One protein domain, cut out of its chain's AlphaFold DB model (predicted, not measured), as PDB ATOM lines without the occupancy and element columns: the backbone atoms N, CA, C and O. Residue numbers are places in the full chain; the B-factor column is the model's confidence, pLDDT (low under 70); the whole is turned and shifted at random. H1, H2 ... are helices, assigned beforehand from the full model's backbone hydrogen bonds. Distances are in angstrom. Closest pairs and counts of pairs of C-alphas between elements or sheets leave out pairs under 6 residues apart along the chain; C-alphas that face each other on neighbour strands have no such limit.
ATOM      1  N   GLN A  77     -24.099   3.726 -10.789       85.06
ATOM      2  CA  GLN A  77     -25.177   4.492 -11.413       85.06
ATOM      3  C   GLN A  77     -25.199   4.307 -12.933       85.06
ATOM      4  O   GLN A  77     -26.247   4.091 -13.526       85.06
ATOM      5  N   SER A  78     -24.030   4.320 -13.577       84.94
ATOM      6  CA  SER A  78     -23.963   4.114 -15.023       84.94
ATOM      7  C   SER A  78     -24.235   2.655 -15.411       84.94
ATOM      8  O   SER A  78     -24.739   2.388 -16.505       84.94
ATOM      9  N   TRP A  79     -23.917   1.704 -14.528       85.81
ATOM     10  CA  TRP A  79     -24.315   0.308 -14.692       85.81
ATOM     11  C   TRP A  79     -25.835   0.140 -14.607       85.81
ATOM     12  O   TRP A  79     -26.391  -0.475 -15.508       85.81
ATOM     13  N   GLN A  80     -26.493   0.740 -13.609       87.00
ATOM     14  CA  GLN A  80     -27.957   0.741 -13.472       87.00
ATOM     15  C   GLN A  80     -28.623   1.343 -14.711       87.00
ATOM     16  O   GLN A  80     -29.426   0.678 -15.347       87.00
ATOM     17  N   GLU A  81     -28.180   2.528 -15.148       87.44
ATOM     18  CA  GLU A  81     -28.673   3.154 -16.384       87.44
ATOM     19  C   GLU A  81     -28.525   2.210 -17.591       87.44
ATOM     20  O   GLU A  81     -29.433   2.051 -18.401       87.44
ATOM     21  N   ALA A  82     -27.378   1.543 -17.737       84.06
ATOM     22  CA  ALA A  82     -27.174   0.601 -18.834       84.06
ATOM     23  C   ALA A  82     -28.013  -0.678 -18.700       84.06
ATOM     24  O   ALA A  82     -28.362  -1.263 -19.725       84.06
ATOM     25  N   PHE A  83     -28.310  -1.110 -17.479       83.94
ATOM     26  CA  PHE A  83     -29.176  -2.248 -17.191       83.94
ATOM     27  C   PHE A  83     -30.631  -1.921 -17.543       83.94
ATOM     28  O   PHE A  83     -31.243  -2.661 -18.308       83.94
ATOM     29  N   ASP A  84     -31.124  -0.754 -17.122       84.94
ATOM     30  CA  ASP A  84     -32.469  -0.258 -17.441       84.94
ATOM     31  C   ASP A  84     -32.660  -0.065 -18.953       84.94
ATOM     32  O   ASP A  84     -33.715  -0.354 -19.512       84.94
ATOM     33  N   HIS A  85     -31.607   0.366 -19.654       83.50
ATOM     34  CA  HIS A  85     -31.601   0.482 -21.113       83.50
ATOM     35  C   HIS A  85     -31.375  -0.849 -21.858       83.50
ATOM     36  O   HIS A  85     -31.228  -0.828 -23.082       83.50
ATOM     37  N   GLY A  86     -31.275  -1.986 -21.161       78.12
ATOM     38  CA  GLY A  86     -31.043  -3.308 -21.762       78.12
ATOM     39  C   GLY A  86     -29.673  -3.472 -22.439       78.12
ATOM     40  O   GLY A  86     -29.467  -4.394 -23.224       78.12
ATOM     41  N   LYS A  87     -28.726  -2.567 -22.168       75.19
ATOM     42  CA  LYS A  87     -27.361  -2.573 -22.729       75.19
ATOM     43  C   LYS A  87     -26.384  -3.388 -21.882       75.19
ATOM     44  O   LYS A  87     -25.341  -3.796 -22.390       75.19
ATOM     45  N   ALA A  88     -26.679  -3.579 -20.597       70.94
ATOM     46  CA  ALA A  88     -25.904  -4.405 -19.678       70.94
ATOM     47  C   ALA A  88     -26.678  -5.682 -19.328       70.94
ATOM     48  O   ALA A  88     -27.869  -5.628 -19.035       70.94
ATOM     49  N   GLY A  89     -25.993  -6.826 -19.358       71.25
ATOM     50  CA  GLY A  89     -26.567  -8.113 -18.964       71.25
ATOM     51  C   GLY A  89     -26.676  -8.291 -17.447       71.25
ATOM     52  O   GLY A  89     -26.208  -7.463 -16.662       71.25
ATOM     53  N   HIS A  90     -27.275  -9.413 -17.046       68.62
ATOM     54  CA  HIS A  90     -27.374  -9.827 -15.646       68.62
ATOM     55  C   HIS A  90     -26.000  -9.963 -14.978       68.62
ATOM     56  O   HIS A  90     -25.028 -10.394 -15.593       68.62
ATOM     57  N   THR A  91     -25.938  -9.644 -13.684       72.12
ATOM     58  CA  THR A  91     -24.721  -9.750 -12.856       72.12
ATOM     59  C   THR A  91     -24.248 -11.193 -12.688       72.12
ATOM     60  O   THR A  91     -23.064 -11.446 -12.473       72.12
ATOM     61  N   PHE A  92     -25.172 -12.147 -12.797       79.00
ATOM     62  CA  PHE A  92     -24.915 -13.557 -12.558       79.00
ATOM     63  C   PHE A  92     -24.637 -14.278 -13.874       79.00
ATOM     64  O   PHE A  92     -25.439 -14.236 -14.807       79.00
ATOM     65  N   ALA A  93     -23.493 -14.956 -13.939       81.94
ATOM     66  CA  ALA A  93     -23.241 -15.922 -14.996       81.94
ATOM     67  C   ALA A  93     -24.002 -17.226 -14.691       81.94
ATOM     68  O   ALA A  93     -24.225 -17.534 -13.517       81.94
ATOM     69  N   PRO A  94     -24.353 -18.028 -15.712       84.00
ATOM     70  CA  PRO A  94     -24.817 -19.395 -15.492       84.00
ATOM     71  C   PRO A  94     -23.805 -20.188 -14.660       84.00
ATOM     72  O   PRO A  94     -22.601 -19.977 -14.806       84.00
ATOM     73  N   ILE A  95     -24.275 -21.124 -13.836       84.69
ATOM     74  CA  ILE A  95     -23.420 -21.927 -12.941       84.69
ATOM     75  C   ILE A  95     -22.290 -22.611 -13.735       84.69
ATOM     76  O   ILE A  95     -21.118 -22.498 -13.375       84.69
ATOM     77  N   ASP A  96     -22.619 -23.159 -14.908       88.44
ATOM     78  CA  ASP A  96     -21.678 -23.907 -15.752       88.44
ATOM     79  C   ASP A  96     -20.929 -23.027 -16.770       88.44
ATOM     80  O   ASP A  96     -20.416 -23.514 -17.782       88.44
ATOM     81  N   TYR A  97     -20.850 -21.706 -16.559       84.81
ATOM     82  CA  TYR A  97     -20.259 -20.787 -17.545       84.81
ATOM     83  C   TYR A  97     -18.823 -21.169 -17.936       84.81
ATOM     84  O   TYR A  97     -18.438 -21.013 -19.092       84.81
ATOM     85  N   LYS A  98     -18.024 -21.691 -16.997       85.56
ATOM     86  CA  LYS A  98     -16.635 -22.102 -17.265       85.56
ATOM     87  C   LYS A  98     -16.577 -23.244 -18.271       85.56
ATOM     88  O   LYS A  98     -15.750 -23.215 -19.182       85.56
ATOM     89  N   GLU A  99     -17.453 -24.226 -18.107       89.44
ATOM     90  CA  GLU A  99     -17.525 -25.392 -18.983       89.44
ATOM     91  C   GLU A  99     -18.039 -24.988 -20.357       89.44
ATOM     92  O   GLU A  99     -17.410 -25.303 -21.364       89.44
ATOM     93  N   ARG A 100     -19.087 -24.160 -20.400       86.94
ATOM     94  CA  ARG A 100     -19.653 -23.639 -21.649       86.94
ATOM     95  C   ARG A 100     -18.670 -22.777 -22.437       86.94
ATOM     96  O   ARG A 100     -18.631 -22.869 -23.662       86.94
ATOM     97  N   VAL A 101     -17.847 -21.974 -21.759       87.69
ATOM     98  CA  VAL A 101     -16.765 -21.209 -22.401       87.69
ATOM     99  C   VAL A 101     -15.674 -22.143 -22.924       87.69
ATOM    100  O   VAL A 101     -15.193 -21.950 -24.038       87.69
ATOM    101  N   LYS A 102     -15.297 -23.181 -22.164       88.19
ATOM    102  CA  LYS A 102     -14.307 -24.181 -22.598       88.19
ATOM    103  C   LYS A 102     -14.795 -24.988 -23.807       88.19
ATOM    104  O   LYS A 102     -14.000 -25.301 -24.684       88.19
ATOM    105  N   GLN A 103     -16.089 -25.287 -23.854       88.25
ATOM    106  CA  GLN A 103     -16.761 -25.981 -24.955       88.25
ATOM    107  C   GLN A 103     -17.054 -25.067 -26.158       88.25
ATOM    108  O   GLN A 103     -17.511 -25.551 -27.187       88.25
ATOM    109  N   GLY A 104     -16.823 -23.753 -26.052       84.50
ATOM    110  CA  GLY A 104     -17.119 -22.791 -27.118       84.50
ATOM    111  C   GLY A 104     -18.611 -22.483 -27.312       84.50
ATOM    112  O   GLY A 104     -18.962 -21.734 -28.218       84.50
ATOM    113  N   LEU A 105     -19.488 -23.002 -26.446       86.00
ATOM    114  CA  LEU A 105     -20.931 -22.721 -26.432       86.00
ATOM    115  C   LEU A 105     -21.249 -21.293 -25.968       86.00
ATOM    116  O   LEU A 105     -22.371 -20.817 -26.133       86.00
ATOM    117  N   MET A 106     -20.288 -20.637 -25.318       82.69
ATOM    118  CA  MET A 106     -20.406 -19.277 -24.809       82.69
ATOM    119  C   MET A 106     -19.107 -18.518 -25.049       82.69
ATOM    120  O   MET A 106     -18.013 -19.024 -24.789       82.69
ATOM    121  N   LYS A 107     -19.225 -17.278 -25.520       85.81
ATOM    122  CA  LYS A 107     -18.079 -16.391 -25.688       85.81
ATOM    123  C   LYS A 107     -17.661 -15.813 -24.338       85.81
ATOM    124  O   LYS A 107     -18.478 -15.599 -23.446       85.81
ATOM    125  N   LYS A 108     -16.367 -15.542 -24.167       84.81
ATOM    126  CA  LYS A 108     -15.829 -15.010 -22.903       84.81
ATOM    127  C   LYS A 108     -16.286 -13.564 -22.648       84.81
ATOM    128  O   LYS A 108     -16.286 -13.099 -21.510       84.81
ATOM    129  N   GLU A 109     -16.663 -12.872 -23.712       85.00
ATOM    130  CA  GLU A 109     -17.241 -11.534 -23.757       85.00
ATOM    131  C   GLU A 109     -18.647 -11.474 -23.159       85.00
ATOM    132  O   GLU A 109     -18.976 -10.475 -22.526       85.00
ATOM    133  N   ASP A 110     -19.437 -12.538 -23.335       85.44
ATOM    134  CA  ASP A 110     -20.827 -12.616 -22.867       85.44
ATOM    135  C   ASP A 110     -20.901 -12.883 -21.358       85.44
ATOM    136  O   ASP A 110     -21.910 -12.605 -20.710       85.44
ATOM    137  N   VAL A 111     -19.816 -13.407 -20.778       86.44
ATOM    138  CA  VAL A 111     -19.694 -13.586 -19.332       86.44
ATOM    139  C   VAL A 111     -19.547 -12.210 -18.672       86.44
ATOM    140  O   VAL A 111     -18.615 -11.473 -19.021       86.44
ATOM    141  N   PRO A 112     -20.390 -11.876 -17.674       87.12
ATOM    142  CA  PRO A 112     -20.304 -10.614 -16.950       87.12
ATOM    143  C   PRO A 112     -18.886 -10.341 -16.443       87.12
ATOM    144  O   PRO A 112     -18.252 -11.205 -15.830       87.12
ATOM    145  N   TYR A 113     -18.381  -9.125 -16.671       84.38
ATOM    146  CA  TYR A 113     -16.994  -8.778 -16.339       84.38
ATOM    147  C   TYR A 113     -16.678  -8.934 -14.841       84.38
ATOM    148  O   TYR A 113     -15.540  -9.269 -14.504       84.38
ATOM    149  N   MET A 114     -17.675  -8.764 -13.959       84.81
ATOM    150  CA  MET A 114     -17.556  -9.008 -12.514       84.81
ATOM    151  C   MET A 114     -17.237 -10.473 -12.196       84.81
ATOM    152  O   MET A 114     -16.419 -10.745 -11.326       84.81
ATOM    153  N   VAL A 115     -17.846 -11.413 -12.924       86.12
ATOM    154  CA  VAL A 115     -17.621 -12.858 -12.750       86.12
ATOM    155  C   VAL A 115     -16.345 -13.302 -13.462       86.12
ATOM    156  O   VAL A 115     -15.614 -14.171 -12.988       86.12
ATOM    157  N   ARG A 116     -16.044 -12.685 -14.609       84.94
ATOM    158  CA  ARG A 116     -14.824 -12.951 -15.380       84.94
ATOM    159  C   ARG A 116     -13.551 -12.483 -14.665       84.94
ATOM    160  O   ARG A 116     -12.482 -13.011 -14.968       84.94
ATOM    161  N   GLY A 117     -13.648 -11.490 -13.777       80.19
ATOM    162  CA  GLY A 117     -12.485 -10.806 -13.204       80.19
ATOM    163  C   GLY A 117     -11.725 -10.000 -14.262       80.19
ATOM    164  O   GLY A 117     -10.504 -10.096 -14.366       80.19
ATOM    165  N   GLY A 118     -12.464  -9.288 -15.120       84.88
ATOM    166  CA  GLY A 118     -11.932  -8.574 -16.282       84.88
ATOM    167  C   GLY A 118     -12.372  -7.112 -16.360       84.88
ATOM    168  O   GLY A 118     -12.760  -6.506 -15.365       84.88
ATOM    169  N   ASN A 119     -12.329  -6.543 -17.562       86.19
ATOM    170  CA  ASN A 119     -12.646  -5.140 -17.799       86.19
ATOM    171  C   ASN A 119     -14.031  -4.987 -18.425       86.19
ATOM    172  O   ASN A 119     -14.383  -5.725 -19.345       86.19
ATOM    173  N   TRP A 120     -14.782  -3.970 -17.995       84.25
ATOM    174  CA  TRP A 120     -16.086  -3.642 -18.583       84.25
ATOM    175  C   TRP A 120     -16.035  -3.380 -20.100       84.25
ATOM    176  O   TRP A 120     -16.953  -3.762 -20.816       84.25
ATOM    177  N   ASP A 121     -14.965  -2.774 -20.629       84.94
ATOM    178  CA  ASP A 121     -14.814  -2.540 -22.079       84.94
ATOM    179  C   ASP A 121     -14.500  -3.797 -22.895       84.94
ATOM    180  O   ASP A 121     -14.317  -3.679 -24.105       84.94
ATOM    181  N   ASN A 122     -14.375  -4.973 -22.278       85.69
ATOM    182  CA  ASN A 122     -13.812  -6.171 -22.903       85.69
ATOM    183  C   ASN A 122     -12.380  -5.978 -23.437       85.69
ATOM    184  O   ASN A 122     -11.913  -6.770 -24.252       85.69
ATOM    185  N   SER A 123     -11.630  -4.973 -22.961       84.19
ATOM    186  CA  SER A 123     -10.213  -4.818 -23.332       84.19
ATOM    187  C   SER A 123      -9.331  -5.966 -22.830       84.19
ATOM    188  O   SER A 123      -8.213  -6.137 -23.311       84.19
ATOM    189  N   ASP A 124      -9.824  -6.760 -21.878       81.00
ATOM    190  CA  ASP A 124      -9.139  -7.930 -21.334       81.00
ATOM    191  C   ASP A 124      -9.340  -9.216 -22.156       81.00
ATOM    192  O   ASP A 124      -8.614 -10.195 -21.917       81.00
ATOM    193  N   VAL A 125     -10.303  -9.225 -23.086       83.94
ATOM    194  CA  VAL A 125     -10.655 -10.374 -23.929       83.94
ATOM    195  C   VAL A 125     -10.133 -10.147 -25.349       83.94
ATOM    196  O   VAL A 125     -10.398  -9.130 -25.987       83.94
ATOM    197  N   LYS A 126      -9.329 -11.090 -25.850       79.69
ATOM    198  CA  LYS A 126      -8.714 -10.990 -27.181       79.69
ATOM    199  C   LYS A 126      -9.767 -11.252 -28.260       79.69
ATOM    200  O   LYS A 126     -10.391 -12.302 -28.235       79.69
ATOM    201  N   GLY A 127      -9.906 -10.333 -29.216       80.19
ATOM    202  CA  GLY A 127     -10.858 -10.458 -30.332       80.19
ATOM    203  C   GLY A 127     -12.264  -9.921 -30.038       80.19
ATOM    204  O   GLY A 127     -13.104  -9.890 -30.933       80.19
ATOM    205  N   ALA A 128     -12.502  -9.434 -28.820       82.31
ATOM    206  CA  ALA A 128     -13.774  -8.863 -28.413       82.31
ATOM    207  C   ALA A 128     -14.031  -7.480 -29.023       82.31
ATOM    208  O   ALA A 128     -13.127  -6.639 -29.118       82.31
ATOM    209  N   LYS A 129     -15.300  -7.184 -29.332       82.94
ATOM    210  CA  LYS A 129     -15.727  -5.811 -29.621       82.94
ATOM    211  C   LYS A 129     -15.631  -4.984 -28.341       82.94
ATOM    212  O   LYS A 129     -16.281  -5.294 -27.342       82.94
ATOM    213  N   LYS A 130     -14.834  -3.916 -28.391       83.12
ATOM    214  CA  LYS A 130     -14.681  -3.004 -27.256       83.12
ATOM    215  C   LYS A 130     -15.968  -2.221 -27.024       83.12
ATOM    216  O   LYS A 130     -16.490  -1.600 -27.953       83.12
ATOM    217  N   LEU A 131     -16.459  -2.238 -25.789       83.88
ATOM    218  CA  LEU A 131     -17.615  -1.437 -25.394       83.88
ATOM    219  C   LEU A 131     -17.186   0.012 -25.145       83.88
ATOM    220  O   LEU A 131     -16.117   0.284 -24.595       83.88
ATOM    221  N   GLN A 132     -18.026   0.954 -25.575       83.81
ATOM    222  CA  GLN A 132     -17.768   2.379 -25.396       83.81
ATOM    223  C   GLN A 132     -18.046   2.787 -23.951       83.81
ATOM    224  O   GLN A 132     -19.118   2.524 -23.411       83.81
ATOM    225  N   TRP A 133     -17.075   3.458 -23.338       83.44
ATOM    226  CA  TRP A 133     -17.222   4.016 -21.997       83.44
ATOM    227  C   TRP A 133     -18.006   5.323 -22.036       83.44
ATOM    228  O   TRP A 133     -17.675   6.220 -22.822       83.44
ATOM    229  N   SER A 134     -18.978   5.467 -21.134       84.44
ATOM    230  CA  SER A 134     -19.627   6.758 -20.910       84.44
ATOM    231  C   SER A 134     -18.661   7.741 -20.235       84.44
ATOM    232  O   SER A 134     -17.612   7.362 -19.707       84.44
ATOM    233  N   LYS A 135     -19.002   9.034 -20.239       84.31
ATOM    234  CA  LYS A 135     -18.211  10.061 -19.541       84.31
ATOM    235  C   LYS A 135     -18.096   9.756 -18.039       84.31
ATOM    236  O   LYS A 135     -16.987   9.750 -17.517       84.31
ATOM    237  N   LYS A 136     -19.216   9.385 -17.404       82.19
ATOM    238  CA  LYS A 136     -19.286   8.978 -15.989       82.19
ATOM    239  C   LYS A 136     -18.364   7.796 -15.689       82.19
ATOM    240  O   LYS A 136     -17.673   7.799 -14.675       82.19
ATOM    241  N   ASP A 137     -18.320   6.808 -16.585       82.25
ATOM    242  CA  ASP A 137     -17.417   5.669 -16.428       82.25
ATOM    243  C   ASP A 137     -15.958   6.138 -16.493       82.25
ATOM    244  O   ASP A 137     -15.158   5.792 -15.630       82.25
ATOM    245  N   LYS A 138     -15.597   6.975 -17.479       83.38
ATOM    246  CA  LYS A 138     -14.212   7.460 -17.646       83.38
ATOM    247  C   LYS A 138     -13.733   8.240 -16.426       83.38
ATOM    248  O   LYS A 138     -12.575   8.094 -16.040       83.38
ATOM    249  N   ASP A 139     -14.607   9.042 -15.833       82.12
ATOM    250  CA  ASP A 139     -14.302   9.804 -14.625       82.12
ATOM    251  C   ASP A 139     -14.123   8.875 -13.417       82.12
ATOM    252  O   ASP A 139     -13.201   9.066 -12.628       82.12
ATOM    253  N   TYR A 140     -14.916   7.803 -13.323       80.31
ATOM    254  CA  TYR A 140     -14.759   6.766 -12.303       80.31
ATOM    255  C   TYR A 140     -13.417   6.020 -12.419       80.31
ATOM    256  O   TYR A 140     -12.676   5.947 -11.441       80.31
ATOM    257  N   ALA A 141     -13.034   5.549 -13.613       76.94
ATOM    258  CA  ALA A 141     -11.759   4.836 -13.800       76.94
ATOM    259  C   ALA A 141     -10.509   5.703 -13.628       76.94
ATOM    260  O   ALA A 141      -9.444   5.176 -13.317       76.94
ATOM    261  N   LYS A 142     -10.612   7.022 -13.813       73.31
ATOM    262  CA  LYS A 142      -9.511   7.953 -13.520       73.31
ATOM    263  C   LYS A 142      -9.298   8.181 -12.015       73.31
ATOM    264  O   LYS A 142      -8.402   8.941 -11.654       73.31
TER     265      LYS A 142
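This is residues 77 to 142 of the 178 residues of the protein "Predicted protein" of Phaeodactylum tricornutum (strain CCAP 1055/1) (UniProt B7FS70). With little regular structure, this is a winding chain of loops with four short helices, H1 and H4 near each other toward one end of the long axis, H2 at the other end and H3 between. The printed part has 66 residues, of which 25 are in named elements: all helix, in the order H1, H2, H3, H4. It is only just compact, close to loose, with a radius of gyration of the C-alphas of 12.6 A, and spans 37 by 24 by 17 A.

H1, residues 77 to 84, begins at C-alpha 77 (-25.177, 4.492, -11.413) and is 10.6 A long. H2 is residues 97 to 102, 8.5 A. H3 is residues 113 to 116, 4.8 A. H4, residues 135 to 141, is 10.1 A long and ends at C-alpha 141 (-11.759, 4.836, -13.800).

H1 and H4 are close but not clearly touching; their closest C-alphas, of Ser 78 and Lys 136, are 6.8 A apart. They run opposite ways at a steep tilt of 56 degrees. H2 and H3 are apart. In H1, H2 and H4 every O i to N i+4 pair is within hydrogen-bond range; H3 is too short for one.

The printed part has no cut. The links H1 to H2 and H3 to H4 are long. Residue 90 is under pLDDT 70.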